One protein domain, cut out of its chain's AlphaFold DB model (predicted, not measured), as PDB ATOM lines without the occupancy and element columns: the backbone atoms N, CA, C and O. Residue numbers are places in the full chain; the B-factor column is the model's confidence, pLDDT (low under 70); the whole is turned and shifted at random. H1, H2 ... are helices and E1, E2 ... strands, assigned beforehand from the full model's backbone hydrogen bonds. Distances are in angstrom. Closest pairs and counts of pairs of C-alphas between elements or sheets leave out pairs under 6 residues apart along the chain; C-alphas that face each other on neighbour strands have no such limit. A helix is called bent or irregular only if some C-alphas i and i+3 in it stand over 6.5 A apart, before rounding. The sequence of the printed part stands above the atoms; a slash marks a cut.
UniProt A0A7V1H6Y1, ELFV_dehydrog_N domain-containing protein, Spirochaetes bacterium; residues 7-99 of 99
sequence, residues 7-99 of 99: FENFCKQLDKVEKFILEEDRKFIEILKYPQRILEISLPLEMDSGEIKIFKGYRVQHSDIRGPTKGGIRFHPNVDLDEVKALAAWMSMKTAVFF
ATOM      1  N   PHE A   7     -34.381 -19.482  -9.814       90.94
ATOM      2  CA  PHE A   7     -35.450 -18.759  -9.142       90.94
ATOM      3  C   PHE A   7     -36.447 -19.704  -8.473       90.94
ATOM      4  O   PHE A   7     -36.815 -19.503  -7.318       90.94
ATOM      5  N   GLU A   8     -36.802 -20.806  -9.134       92.38
ATOM      6  CA  GLU A   8     -37.622 -21.843  -8.504       92.38
ATOM      7  C   GLU A   8     -36.935 -22.454  -7.282       92.38
ATOM      8  O   GLU A   8     -37.596 -22.792  -6.299       92.38
ATOM      9  N   ASN A   9     -35.608 -22.602  -7.320       94.00
ATOM     10  CA  ASN A   9     -34.855 -23.073  -6.163       94.00
ATOM     11  C   ASN A   9     -34.975 -22.092  -4.986       94.00
ATOM     12  O   ASN A   9     -35.193 -22.522  -3.855       94.00
ATOM     13  N   PHE A  10     -34.904 -20.785  -5.246       93.31
ATOM     14  CA  PHE A  10     -35.150 -19.767  -4.225       93.31
ATOM     15  C   PHE A  10     -36.574 -19.863  -3.646       93.31
ATOM     16  O   PHE A  10     -36.730 -19.902  -2.426       93.31
ATOM     17  N   CYS A  11     -37.605 -20.012  -4.483       92.31
ATOM     18  CA  CYS A  11     -38.982 -20.198  -4.010       92.31
ATOM     19  C   CYS A  11     -39.127 -21.457  -3.140       92.31
ATOM     20  O   CYS A  11     -39.681 -21.392  -2.046       92.31
ATOM     21  N   LYS A  12     -38.524 -22.581  -3.551       93.44
ATOM     22  CA  LYS A  12     -38.500 -23.824  -2.756       93.44
ATOM     23  C   LYS A  12     -37.770 -23.657  -1.423       93.44
ATOM     24  O   LYS A  12     -38.090 -24.352  -0.458       93.44
ATOM     25  N   GLN A  13     -36.754 -22.796  -1.357       93.00
ATOM     26  CA  GLN A  13     -36.090 -22.459  -0.099       93.00
ATOM     27  C   GLN A  13     -37.032 -21.671   0.814       93.00
ATOM     28  O   GLN A  13     -37.131 -22.021   1.985       93.00
ATOM     29  N   LEU A  14     -37.762 -20.685   0.283       91.38
ATOM     30  CA  LEU A  14     -38.765 -19.929   1.040       91.38
ATOM     31  C   LEU A  14     -39.887 -20.822   1.586       91.38
ATOM     32  O   LEU A  14     -40.197 -20.740   2.772       91.38
ATOM     33  N   ASP A  15     -40.427 -21.729   0.768       91.00
ATOM     34  CA  ASP A  15     -41.498 -22.648   1.185       91.00
ATOM     35  C   ASP A  15     -41.059 -23.544   2.356       91.00
ATOM     36  O   ASP A  15     -41.808 -23.806   3.295       91.00
ATOM     37  N   LYS A  16     -39.793 -23.983   2.367       91.81
ATOM     38  CA  LYS A  16     -39.240 -24.764   3.488       91.81
ATOM     39  C   LYS A  16     -39.133 -23.962   4.781       91.81
ATOM     40  O   LYS A  16     -39.090 -24.577   5.851       91.81
ATOM     41  N   VAL A  17     -39.025 -22.636   4.686       89.88
ATOM     42  CA  VAL A  17     -38.866 -21.748   5.840       89.88
ATOM     43  C   VAL A  17     -40.212 -21.426   6.490       89.88
ATOM     44  O   VAL A  17     -40.239 -21.158   7.685       89.88
ATOM     45  N   GLU A  18     -41.330 -21.558   5.770       88.38
ATOM     46  CA  GLU A  18     -42.685 -21.249   6.259       88.38
ATOM     47  C   GLU A  18     -43.016 -21.875   7.623       88.38
ATOM     48  O   GLU A  18     -43.610 -21.229   8.486       88.38
ATOM     49  N   LYS A  19     -42.559 -23.110   7.862       89.69
ATOM     50  CA  LYS A  19     -42.759 -23.828   9.133       89.69
ATOM     51  C   LYS A  19     -41.993 -23.249  10.331       89.69
ATOM     52  O   LYS A  19     -42.230 -23.681  11.454       89.69
ATOM     53  N   PHE A  20     -41.050 -22.339  10.099       91.62
ATOM     54  CA  PHE A  20     -40.228 -21.700  11.130       91.62
ATOM     55  C   PHE A  20     -40.624 -20.239  11.397       91.62
ATOM     56  O   PHE A  20     -40.046 -19.622  12.289       91.62
ATOM     57  N   ILE A  21     -41.571 -19.679  10.637       90.56
ATOM     58  CA  ILE A  21     -42.039 -18.293  10.789       90.56
ATOM     59  C   ILE A  21     -43.369 -18.275  11.564       90.56
ATOM     60  O   ILE A  21     -44.142 -19.237  11.519       90.56
ATOM     61  N   LEU A  22     -43.632 -17.178  12.282       92.12
ATOM     62  CA  LEU A  22     -44.909 -16.907  12.943       92.12
ATOM     63  C   LEU A  22     -46.074 -16.943  11.942       92.12
ATOM     64  O   LEU A  22     -45.938 -16.534  10.789       92.12
ATOM     65  N   GLU A  23     -47.241 -17.415  12.385       88.81
ATOM     66  CA  GLU A  23     -48.400 -17.596  11.498       88.81
ATOM     67  C   GLU A  23     -48.870 -16.285  10.862       88.81
ATOM     68  O   GLU A  23     -49.194 -16.250   9.675       88.81
ATOM     69  N   GLU A  24     -48.845 -15.195  11.630       89.75
ATOM     70  CA  GLU A  24     -49.230 -13.851  11.184       89.75
ATOM     71  C   GLU A  24     -48.323 -13.273  10.086       89.75
ATOM     72  O   GLU A  24     -48.762 -12.412   9.311       89.75
ATOM     73  N   ASP A  25     -47.099 -13.796   9.980       89.81
ATOM     74  CA  ASP A  25     -46.063 -13.351   9.052       89.81
ATOM     75  C   ASP A  25     -45.979 -14.209   7.782       89.81
ATOM     76  O   ASP A  25     -45.356 -13.796   6.801       89.81
ATOM     77  N   ARG A  26     -46.646 -15.373   7.730       87.69
ATOM     78  CA  ARG A  26     -46.630 -16.261   6.546       87.69
ATOM     79  C   ARG A  26     -47.068 -15.548   5.265       87.69
ATOM     80  O   ARG A  26     -46.530 -15.811   4.194       87.69
ATOM     81  N   LYS A  27     -47.971 -14.568   5.380       87.25
ATOM     82  CA  LYS A  27     -48.419 -13.713   4.265       87.25
ATOM     83  C   LYS A  27     -47.275 -12.975   3.554       87.25
ATOM     84  O   LYS A  27     -47.383 -12.689   2.365       87.25
ATOM     85  N   PHE A  28     -46.179 -12.675   4.255       88.44
ATOM     86  CA  PHE A  28     -45.026 -11.985   3.674       88.44
ATOM     87  C   PHE A  28     -44.153 -12.910   2.819       88.44
ATOM     88  O   PHE A  28     -43.438 -12.420   1.949       88.44
ATOM     89  N   ILE A  29     -44.236 -14.234   3.003       89.56
ATOM     90  CA  ILE A  29     -43.501 -15.204   2.176       89.56
ATOM     91  C   ILE A  29     -43.926 -15.077   0.717       89.56
ATOM     92  O   ILE A  29     -43.074 -15.071  -0.168       89.56
ATOM     93  N   GLU A  30     -45.226 -14.913   0.466       88.94
ATOM     94  CA  GLU A  30     -45.735 -14.757  -0.894       88.94
ATOM     95  C   GLU A  30     -45.215 -13.468  -1.538       88.94
ATOM     96  O   GLU A  30     -44.803 -13.483  -2.691       88.94
ATOM     97  N   ILE A  31     -45.114 -12.375  -0.775       90.81
ATOM     98  CA  ILE A  31     -44.536 -11.112  -1.261       90.81
ATOM     99  C   ILE A  31     -43.070 -11.307  -1.674       90.81
ATOM    100  O   ILE A  31     -42.652 -10.815  -2.717       90.81
ATOM    101  N   LEU A  32     -42.296 -12.072  -0.899       92.19
ATOM    102  CA  LEU A  32     -40.883 -12.345  -1.183       92.19
ATOM    103  C   LEU A  32     -40.662 -13.269  -2.391       92.19
ATOM    104  O   LEU A  32     -39.534 -13.388  -2.857       92.19
ATOM    105  N   LYS A  33     -41.704 -13.914  -2.924       93.00
ATOM    106  CA  LYS A  33     -41.609 -14.685  -4.174       93.00
ATOM    107  C   LYS A  33     -41.709 -13.813  -5.422       93.00
ATOM    108  O   LYS A  33     -41.444 -14.311  -6.511       93.00
ATOM    109  N   TYR A  34     -42.055 -12.532  -5.299       93.44
ATOM    110  CA  TYR A  34     -42.191 -11.628  -6.440       93.44
ATOM    111  C   TYR A  34     -41.245 -10.431  -6.296       93.44
ATOM    112  O   TYR A  34     -41.430  -9.598  -5.410       93.44
ATOM    113  N   PRO A  35     -40.238 -10.292  -7.180       95.25
ATOM    114  CA  PRO A  35     -39.394  -9.108  -7.201       95.25
ATOM    115  C   PRO A  35     -40.222  -7.847  -7.457       95.25
ATOM    116  O   PRO A  35     -41.019  -7.801  -8.393       95.25
ATOM    117  N   GLN A  36     -39.976  -6.799  -6.677       96.12
ATOM    118  CA  GLN A  36     -40.696  -5.529  -6.762       96.12
ATOM    119  C   GLN A  36     -40.573  -4.836  -8.127       96.12
ATOM    120  O   GLN A  36     -41.514  -4.184  -8.581       96.12
ATOM    121  N   ARG A  37     -39.413  -4.935  -8.792       96.31
ATOM    122  CA  ARG A  37     -39.214  -4.370 -10.133       96.31
ATOM    123  C   ARG A  37     -38.246  -5.202 -10.961       96.31
ATOM    124  O   ARG A  37     -37.166  -5.573 -10.505       96.31
ATOM    125  N   ILE A  38     -38.610  -5.413 -12.220       97.12
ATOM    126  CA  ILE A  38     -37.758  -6.021 -13.241       97.12
ATOM    127  C   ILE A  38     -37.647  -5.025 -14.389       97.12
ATOM    128  O   ILE A  38     -38.656  -4.594 -14.938       97.12
ATOM    129  N   LEU A  39     -36.419  -4.650 -14.727       97.00
ATOM    130  CA  LEU A  39     -36.106  -3.804 -15.867       97.00
ATOM    131  C   LEU A  39     -35.332  -4.633 -16.891       97.00
ATOM    132  O   LEU A  39     -34.255  -5.147 -16.593       97.00
ATOM    133  N   GLU A  40     -35.886  -4.735 -18.092       96.81
ATOM    134  CA  GLU A  40     -35.258  -5.352 -19.254       96.81
ATOM    135  C   GLU A  40     -34.933  -4.251 -20.263       96.81
ATOM    136  O   GLU A  40     -35.788  -3.427 -20.584       96.81
ATOM    137  N   ILE A  41     -33.682  -4.203 -20.714       96.12
ATOM    138  CA  ILE A  41     -33.187  -3.173 -21.629       96.12
ATOM    139  C   ILE A  41     -32.448  -3.799 -22.804       96.12
ATOM    140  O   ILE A  41     -31.738  -4.794 -22.653       96.12
ATOM    141  N   SER A  42     -32.571  -3.162 -23.962       96.38
ATOM    142  CA  SER A  42     -31.748  -3.440 -25.138       96.38
ATOM    143  C   SER A  42     -30.652  -2.383 -25.227       96.38
ATOM    144  O   SER A  42     -30.939  -1.189 -25.267       96.38
ATOM    145  N   LEU A  43     -29.400  -2.825 -25.236       95.19
ATOM    146  CA  LEU A  43     -28.194  -2.006 -25.254       95.19
ATOM    147  C   LEU A  43     -27.538  -2.107 -26.640       95.19
ATOM    148  O   LEU A  43     -26.805  -3.068 -26.886       95.19
ATOM    149  N   PRO A  44     -27.811  -1.171 -27.566       95.94
ATOM    150  CA  PRO A  44     -27.089  -1.095 -28.828       95.94
ATOM    151  C   PRO A  44     -25.680  -0.546 -28.582       95.94
ATOM    152  O   PRO A  44     -25.520   0.514 -27.977       95.94
ATOM    153  N   LEU A  45     -24.663  -1.266 -29.046       95.62
ATOM    154  CA  LEU A  45     -23.260  -0.872 -28.977       95.62
ATOM    155  C   LEU A  45     -22.650  -0.923 -30.377       95.62
ATOM    156  O   LEU A  45     -22.850  -1.894 -31.108       95.62
ATOM    157  N   GLU A  46     -21.899   0.114 -30.732       96.88
ATOM    158  CA  GLU A  46     -21.040   0.111 -31.912       96.88
ATOM    159  C   GLU A  46     -19.746  -0.634 -31.569       96.88
ATOM    160  O   GLU A  46     -19.076  -0.324 -30.584       96.88
ATOM    161  N   MET A  47     -19.447  -1.676 -32.337       95.88
ATOM    162  CA  MET A  47     -18.241  -2.482 -32.191       95.88
ATOM    163  C   MET A  47     -17.056  -1.785 -32.864       95.88
ATOM    164  O   MET A  47     -17.241  -1.014 -33.800       95.88
ATOM    165  N   ASP A  48     -15.830  -2.164 -32.500       96.25
ATOM    166  CA  ASP A  48     -14.611  -1.656 -33.157       96.25
ATOM    167  C   ASP A  48     -14.575  -1.937 -34.677       96.25
ATOM    168  O   ASP A  48     -13.851  -1.281 -35.420       96.25
ATOM    169  N   SER A  49     -15.366  -2.907 -35.155       94.25
ATOM    170  CA  SER A  49     -15.550  -3.211 -36.581       94.25
ATOM    171  C   SER A  49     -16.480  -2.239 -37.324       94.25
ATOM    172  O   SER A  49     -16.627  -2.369 -38.537       94.25
ATOM    173  N   GLY A  50     -17.137  -1.309 -36.625       94.19
ATOM    174  CA  GLY A  50     -18.190  -0.435 -37.161       94.19
ATOM    175  C   GLY A  50     -19.578  -1.088 -37.236       94.19
ATOM    176  O   GLY A  50     -20.533  -0.466 -37.697       94.19
ATOM    177  N   GLU A  51     -19.727  -2.342 -36.793       95.81
ATOM    178  CA  GLU A  51     -21.027  -3.021 -36.721       95.81
ATOM    179  C   GLU A  51     -21.782  -2.656 -35.435       95.81
ATOM    180  O   GLU A  51     -21.200  -2.635 -34.351       95.81
ATOM    181  N   ILE A  52     -23.103  -2.466 -35.520       96.06
ATOM    182  CA  ILE A  52     -23.957  -2.307 -34.336       96.06
ATOM    183  C   ILE A  52     -24.386  -3.687 -33.831       96.06
ATOM    184  O   ILE A  52     -25.039  -4.446 -34.548       96.06
ATOM    185  N   LYS A  53     -24.085  -3.993 -32.565       95.94
ATOM    186  CA  LYS A  53     -24.593  -5.177 -31.860       95.94
ATOM    187  C   LYS A  53     -25.540  -4.774 -30.742       95.94
ATOM    188  O   LYS A  53     -25.261  -3.864 -29.970       95.94
ATOM    189  N   ILE A  54     -26.664  -5.477 -30.644       94.75
ATOM    190  CA  ILE A  54     -27.662  -5.254 -29.597       94.75
ATOM    191  C   ILE A  54     -27.475  -6.319 -28.520       94.75
ATOM    192  O   ILE A  54     -27.606  -7.512 -28.787       94.75
ATOM    193  N   PHE A  55     -27.195  -5.878 -27.298       94.75
ATOM    194  CA  PHE A  55     -27.097  -6.734 -26.122       94.75
ATOM    195  C   PHE A  55     -28.345  -6.611 -25.260       94.75
ATOM    196  O   PHE A  55     -28.954  -5.547 -25.169       94.75
ATOM    197  N   LYS A  56     -28.711  -7.697 -24.586       94.75
ATOM    198  CA  LYS A  56     -29.821  -7.707 -23.639       94.75
ATOM    199  C   LYS A  56     -29.295  -7.501 -22.222       94.75
ATOM    200  O   LYS A  56     -28.379  -8.196 -21.792       94.75
ATOM    201  N   GLY A  57     -29.857  -6.533 -21.507       95.88
ATOM    202  CA  GLY A  57     -29.514  -6.211 -20.126       95.88
ATOM    203  C   GLY A  57     -30.704  -6.394 -19.191       95.88
ATOM    204  O   GLY A  57     -31.844  -6.108 -19.555       95.88
ATOM    205  N   TYR A  58     -30.425  -6.827 -17.963       97.00
ATOM    206  CA  TYR A  58     -31.433  -7.017 -16.922       97.00
ATOM    207  C   TYR A  58     -31.031  -6.302 -15.636       97.00
ATOM    208  O   TYR A  58     -29.889  -6.397 -15.177       97.00
ATOM    209  N   ARG A  59     -31.994  -5.638 -14.999       97.19
ATOM    210  CA  ARG A  59     -31.866  -5.136 -13.634       97.19
ATOM    211  C   ARG A  59     -33.087  -5.537 -12.820       97.19
ATOM    212  O   ARG A  59     -34.176  -5.010 -13.019       97.19
ATOM    213  N   VAL A  60     -32.881  -6.448 -11.873       97.62
ATOM    214  CA  VAL A  60     -33.920  -6.884 -10.938       97.62
ATOM    215  C   VAL A  60     -33.696  -6.225  -9.580       97.62
ATOM    216  O   VAL A  60     -32.604  -6.287  -9.014       97.62
ATOM    217  N   GLN A  61     -34.738  -5.582  -9.071       97.31
ATOM    218  CA  GLN A  61     -34.823  -5.021  -7.730       97.31
ATOM    219  C   GLN A  61     -35.835  -5.859  -6.955       97.31
ATOM    220  O   GLN A  61     -37.031  -5.808  -7.231       97.31
ATOM    221  N   HIS A  62     -35.336  -6.680  -6.034       96.81
ATOM    222  CA  HIS A  62     -36.171  -7.643  -5.326       96.81
ATOM    223  C   HIS A  62     -37.034  -6.984  -4.241       96.81
ATOM    224  O   HIS A  62     -38.249  -7.131  -4.271       96.81
ATOM    225  N   SER A  63     -36.425  -6.233  -3.321       95.44
ATOM    226  CA  SER A  63     -37.142  -5.516  -2.263       95.44
ATOM    227  C   SER A  63     -36.328  -4.322  -1.765       95.44
ATOM    228  O   SER A  63     -35.118  -4.455  -1.560       95.44
ATOM    229  N   ASP A  64     -36.994  -3.186  -1.556       94.81
ATOM    230  CA  ASP A  64     -36.451  -1.950  -0.978       94.81
ATOM    231  C   ASP A  64     -36.939  -1.658   0.459       94.81
ATOM    232  O   ASP A  64     -36.660  -0.593   1.005       94.81
ATOM    233  N   ILE A  65     -37.613  -2.614   1.115       91.94
ATOM    234  CA  ILE A  65     -38.266  -2.419   2.428       91.94
ATOM    235  C   ILE A  65     -37.285  -1.936   3.510       91.94
ATOM    236  O   ILE A  65     -37.638  -1.119   4.358       91.94
ATOM    237  N   ARG A  66     -36.041  -2.431   3.495       91.44
ATOM    238  CA  ARG A  66     -34.996  -2.060   4.469       91.44
ATOM    239  C   ARG A  66     -34.117  -0.889   4.011       91.44
ATOM    240  O   ARG A  66     -33.154  -0.555   4.696       91.44
ATOM    241  N   GLY A  67     -34.421  -0.284   2.863       93.56
ATOM    242  CA  GLY A  67     -33.644   0.791   2.255       93.56
ATOM    243  C   GLY A  67     -33.227   0.496   0.808       93.56
ATOM    244  O   GLY A  67     -33.731  -0.434   0.178       93.56
ATOM    245  N   PRO A  68     -32.291   1.285   0.248       95.56
ATOM    246  CA  PRO A  68     -31.915   1.184  -1.158       95.56
ATOM    247  C   PRO A  68     -31.398  -0.207  -1.554       95.56
ATOM    248  O   PRO A  68     -30.533  -0.784  -0.896       95.56
ATOM    249  N   THR A  69     -31.874  -0.723  -2.691       95.69
ATOM    250  CA  THR A  69     -31.465  -2.044  -3.192       95.69
ATOM    251  C   THR A  69     -29.968  -2.104  -3.509       95.69
ATOM    252  O   THR A  69     -29.437  -1.220  -4.189       95.69
ATOM    253  N   LYS A  70     -29.291  -3.190  -3.107       94.44
ATOM    254  CA  LYS A  70     -27.866  -3.419  -3.391       94.44
ATOM    255  C   LYS A  70     -27.642  -4.765  -4.078       94.44
ATOM    256  O   LYS A  70     -28.100  -5.800  -3.617       94.44
ATOM    257  N   GLY A  71     -26.863  -4.751  -5.157       94.06
ATOM    258  CA  GLY A  71     -26.477  -5.944  -5.914       94.06
ATOM    259  C   GLY A  71     -25.339  -5.642  -6.888       94.06
ATOM    260  O   GLY A  71     -25.073  -4.469  -7.170       94.06
ATOM    261  N   GLY A  72     -24.652  -6.685  -7.355       95.12
ATOM    262  CA  GLY A  72     -23.587  -6.584  -8.359       95.12
ATOM    263  C   GLY A  72     -24.115  -6.458  -9.792       95.12
ATOM    264  O   GLY A  72     -25.317  -6.302 -10.013       95.12
ATOM    265  N   ILE A  73     -23.194  -6.534 -10.753       96.00
ATOM    266  CA  ILE A  73     -23.459  -6.617 -12.196       96.00
ATOM    267  C   ILE A  73     -22.671  -7.820 -12.721       96.00
ATOM    268  O   ILE A  73     -21.540  -8.043 -12.287       96.00
ATOM    269  N   ARG A  74     -23.268  -8.603 -13.620       94.56
ATOM    270  CA  ARG A  74     -22.631  -9.769 -14.235       94.56
ATOM    271  C   ARG A  74     -22.631  -9.618 -15.750       94.56
ATOM    272  O   ARG A  74     -23.676  -9.369 -16.337       94.56
ATOM    273  N   PHE A  75     -21.467  -9.838 -16.352       95.06
ATOM    274  CA  PHE A  75     -21.294  -9.947 -17.796       95.06
ATOM    275  C   PHE A  75     -20.968 -11.401 -18.117       95.06
ATOM    276  O   PHE A  75     -19.886 -11.881 -17.787       95.06
ATOM    277  N   HIS A  76     -21.925 -12.128 -18.684       94.88
ATOM    278  CA  HIS A  76     -21.732 -13.512 -19.101       94.88
ATOM    279  C   HIS A  76     -22.683 -13.821 -20.274       94.88
ATOM    280  O   HIS A  76     -23.814 -13.336 -20.261       94.88
ATOM    281  N   PRO A  77     -22.264 -14.589 -21.297       93.00
ATOM    282  CA  PRO A  77     -23.089 -14.848 -22.484       93.00
ATOM    283  C   PRO A  77     -24.382 -15.616 -22.177       93.00
ATOM    284  O   PRO A  77     -25.373 -15.436 -22.872       93.00
ATOM    285  N   ASN A  78     -24.385 -16.425 -21.112       91.31
ATOM    286  CA  ASN A  78     -25.531 -17.251 -20.714       91.31
ATOM    287  C   ASN A  78     -26.345 -16.637 -19.560       91.31
ATOM    288  O   ASN A  78     -26.947 -17.379 -18.790       91.31
ATOM    289  N   VAL A  79     -26.299 -15.312 -19.358       91.69
ATOM    290  CA  VAL A  79     -27.152 -14.678 -18.336       91.69
ATOM    291  C   VAL A  79     -28.609 -14.788 -18.766       91.69
ATOM    292  O   VAL A  79     -28.983 -14.312 -19.837       91.69
ATOM    293  N   ASP A  80     -29.425 -15.339 -17.876       93.25
ATOM    294  CA  ASP A  80     -30.873 -15.404 -18.025       93.25
ATOM    295  C   ASP A  80     -31.591 -14.547 -16.968       93.25
ATOM    296  O   ASP A  80     -31.056 -14.262 -15.891       93.25
ATOM    297  N   LEU A  81     -32.818 -14.126 -17.277       93.69
ATOM    298  CA  LEU A  81     -33.636 -13.322 -16.377       93.69
ATOM    299  C   LEU A  81     -33.884 -14.037 -15.041       93.69
ATOM    300  O   LEU A  81     -33.810 -13.394 -13.989       93.69
ATOM    301  N   ASP A  82     -34.162 -15.339 -15.052       93.69
ATOM    302  CA  ASP A  82     -34.485 -16.061 -13.824       93.69
ATOM    303  C   ASP A  82     -33.257 -16.247 -12.928       93.69
ATOM    304  O   ASP A  82     -33.361 -16.156 -11.701       93.69
ATOM    305  N   GLU A  83     -32.066 -16.369 -13.519       94.19
ATOM    306  CA  GLU A  83     -30.819 -16.306 -12.758       94.19
ATOM    307  C   GLU A  83     -30.681 -14.955 -12.037       94.19
ATOM    308  O   GLU A  83     -30.392 -14.908 -10.838       94.19
ATOM    309  N   VAL A  84     -30.926 -13.841 -12.735       96.12
ATOM    310  CA  VAL A  84     -30.804 -12.498 -12.146       96.12
ATOM    311  C   VAL A  84     -31.848 -12.278 -11.046       96.12
ATOM    312  O   VAL A  84     -31.517 -11.682 -10.017       96.12
ATOM    313  N   LYS A  85     -33.078 -12.787 -11.205       96.25
ATOM    314  CA  LYS A  85     -34.100 -12.753 -10.144       96.25
ATOM    315  C   LYS A  85     -33.645 -13.510  -8.900       96.25
ATOM    316  O   LYS A  85     -33.725 -12.959  -7.802       96.25
ATOM    317  N   ALA A  86     -33.127 -14.727  -9.065       95.81
ATOM    318  CA  ALA A  86     -32.640 -15.541  -7.954       95.81
ATOM    319  C   ALA A  86     -31.500 -14.845  -7.197       95.81
ATOM    320  O   ALA A  86     -31.531 -14.725  -5.972       95.81
ATOM    321  N   LEU A  87     -30.523 -14.300  -7.931       96.12
ATOM    322  CA  LEU A  87     -29.406 -13.555  -7.349       96.12
ATOM    323  C   LEU A  87     -29.868 -12.289  -6.616       96.12
ATOM    324  O   LEU A  87     -29.351 -11.990  -5.539       96.12
ATOM    325  N   ALA A  88     -30.836 -11.551  -7.164       96.88
ATOM    326  CA  ALA A  88     -31.404 -10.377  -6.505       96.88
ATOM    327  C   ALA A  88     -32.126 -10.749  -5.199       96.88
ATOM    328  O   ALA A  88     -31.963 -10.062  -4.190       96.88
ATOM    329  N   ALA A  89     -32.862 -11.860  -5.197       95.88
ATOM    330  CA  ALA A  89     -33.577 -12.342  -4.025       95.88
ATOM    331  C   ALA A  89     -32.621 -12.803  -2.908       95.88
ATOM    332  O   ALA A  89     -32.749 -12.379  -1.755       95.88
ATOM    333  N   TRP A  90     -31.572 -13.562  -3.247       95.62
ATOM    334  CA  TRP A  90     -30.517 -13.908  -2.288       95.62
ATOM    335  C   TRP A  90     -29.743 -12.690  -1.783       95.62
ATOM    336  O   TRP A  90     -29.313 -12.682  -0.630       95.62
ATOM    337  N   MET A  91     -29.576 -11.647  -2.601       96.75
ATOM    338  CA  MET A  91     -28.972 -10.401  -2.138       96.75
ATOM    339  C   MET A  91     -29.809  -9.735  -1.050       96.75
ATOM    340  O   MET A  91     -29.219  -9.358  -0.041       96.75
ATOM    341  N   SER A  92     -31.139  -9.661  -1.197       95.56
ATOM    342  CA  SER A  92     -32.025  -9.148  -0.140       95.56
ATOM    343  C   SER A  92     -31.865  -9.929   1.164       95.56
ATOM    344  O   SER A  92     -31.695  -9.316   2.218       95.56
ATOM    345  N   MET A  93     -31.839 -11.265   1.095       94.75
ATOM    346  CA  MET A  93     -31.656 -12.116   2.278       94.75
ATOM    347  C   MET A  93     -30.290 -11.908   2.924       94.75
ATOM    348  O   MET A  93     -30.196 -11.675   4.125       94.75
ATOM    349  N   LYS A  94     -29.219 -11.919   2.123       95.12
ATOM    350  CA  LYS A  94     -27.861 -11.685   2.614       95.12
ATOM    351  C   LYS A  94     -27.760 -10.330   3.307       95.12
ATOM    352  O   LYS A  94     -27.263 -10.252   4.423       95.12
ATOM    353  N   THR A  95     -28.233  -9.261   2.670       93.94
ATOM    354  CA  THR A  95     -28.182  -7.927   3.278       93.94
ATOM    355  C   THR A  95     -29.034  -7.842   4.531       93.94
ATOM    356  O   THR A  95     -28.645  -7.133   5.443       93.94
ATOM    357  N   ALA A  96     -30.143  -8.584   4.603       93.50
ATOM    358  CA  ALA A  96     -30.986  -8.578   5.785       93.50
ATOM    359  C   ALA A  96     -30.356  -9.287   7.000       93.50
ATOM    360  O   ALA A  96     -30.736  -9.007   8.130       93.50
ATOM    361  N   VAL A  97     -29.423 -10.215   6.780       92.88
ATOM    362  CA  VAL A  97     -28.721 -10.920   7.864       92.88
ATOM    363  C   VAL A  97     -27.497 -10.140   8.351       92.88
ATOM    364  O   VAL A  97     -27.194 -10.156   9.540       92.88
ATOM    365  N   PHE A  98     -26.770  -9.484   7.443       85.75
ATOM    366  CA  PHE A  98     -25.510  -8.799   7.768       85.75
ATOM    367  C   PHE A  98     -25.666  -7.324   8.165       85.75
ATOM    368  O   PHE A  98     -24.726  -6.756   8.719       85.75
ATOM    369  N   PHE A  99     -26.810  -6.710   7.868       60.75
ATOM    370  CA  PHE A  99     -27.158  -5.332   8.222       60.75
ATOM    371  C   PHE A  99     -28.519  -5.317   8.906       60.75
ATOM    372  O   PHE A  99     -28.821  -4.349   9.632       60.75
TER     373      PHE A  99
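What this domain is: This is residues 7 to 99 of the 99 residues of the protein "ELFV_dehydrog_N domain-containing protein" of Spirochaetes bacterium (UniProt A0A7V1H6Y1). A long hairpin of two strands, E1 and E2, makes one end of a rod, and a helical hairpin, H1 and H2, makes the other. Between them lies H3, which packs with residues 82 to 90 on the beginning of H1 and comes near the base of the strand hairpin, while residues 62 to 80 run from E2 past H3 and fold back to its first residue. The printed part has 93 residues, with three named helices and two named strands in the order H1, H2, E1, E2, H3; the sheet, E1 - E2, is antiparallel, and the class is mixed, helices and strands. The whole is loose, with a radius of gyration of the C-alphas of 16.6 A, and spans 60 by 25 by 19 A.

How they stand to each other: H1, residues 7 to 20, and H2, residues 23 to 32, form a helical hairpin; they touch, through residues 14 to 18 of H1 alone, at a shallow tilt of 8 degrees, opposite ways. Their closest C-alphas, of Glu 18 and Arg 26, are 6.4 A apart. E1, residues 37 to 46, and E2, residues 52 to 61, form a hairpin of antiparallel strands at 160 degrees; N 39 and O 59, 2.8 A apart, and N 53 and O 45, 2.8 A, are within hydrogen-bond range. H3, residues 81 to 98, touches H1 through residues 7 to 10 of H1 alone; the closest C-alphas, of Phe 7 and Ala 86, are 4.4 A apart, and the tilt of 37 degrees, the same way, is only just steep. H3 and H2 are close but not clearly touching, with the closest C-alphas, of Leu 32 and Ala 89, 7.8 A apart. The closest C-alphas of E2 and H3, of Val 60 and Lys 85, are 5.9 A apart, and E1 and H3 are near each other. H1 is apart from E1 and E2, and H2 from E2. In H3 every O i to N i+4 pair is within hydrogen-bond range; in H1 8 of 10 are, and in H2 1 of 6, beside 5 of 7 O i to N i+3 pairs.

Where its parts are: H1 begins at C-alpha 7, (-35.450, -18.759, -9.142), and is 21.0 A long; H2 is 15.6 A. Both are only just irregular: C-alphas 16 and 19 are 6.7 A apart, C-alphas 24 and 27 7.0 A. E1 is 28.7 A long and E2, from C-alpha 52 at (-23.957, -2.307, -34.336), 28.9 A. H3, 25.9 A, ends at C-alpha 98, (-25.510, -8.799, 7.768).

The domain as a whole: The two C-alphas farthest apart, of Glu 23 and Ser 49, are 60.0 A apart. The printed part has no cut; the link from E2 to H3 is long, with 19 residues, and the other three are tight. The mean pLDDT of the printed part is 93.4; residue 99, the chain's last, is under 70.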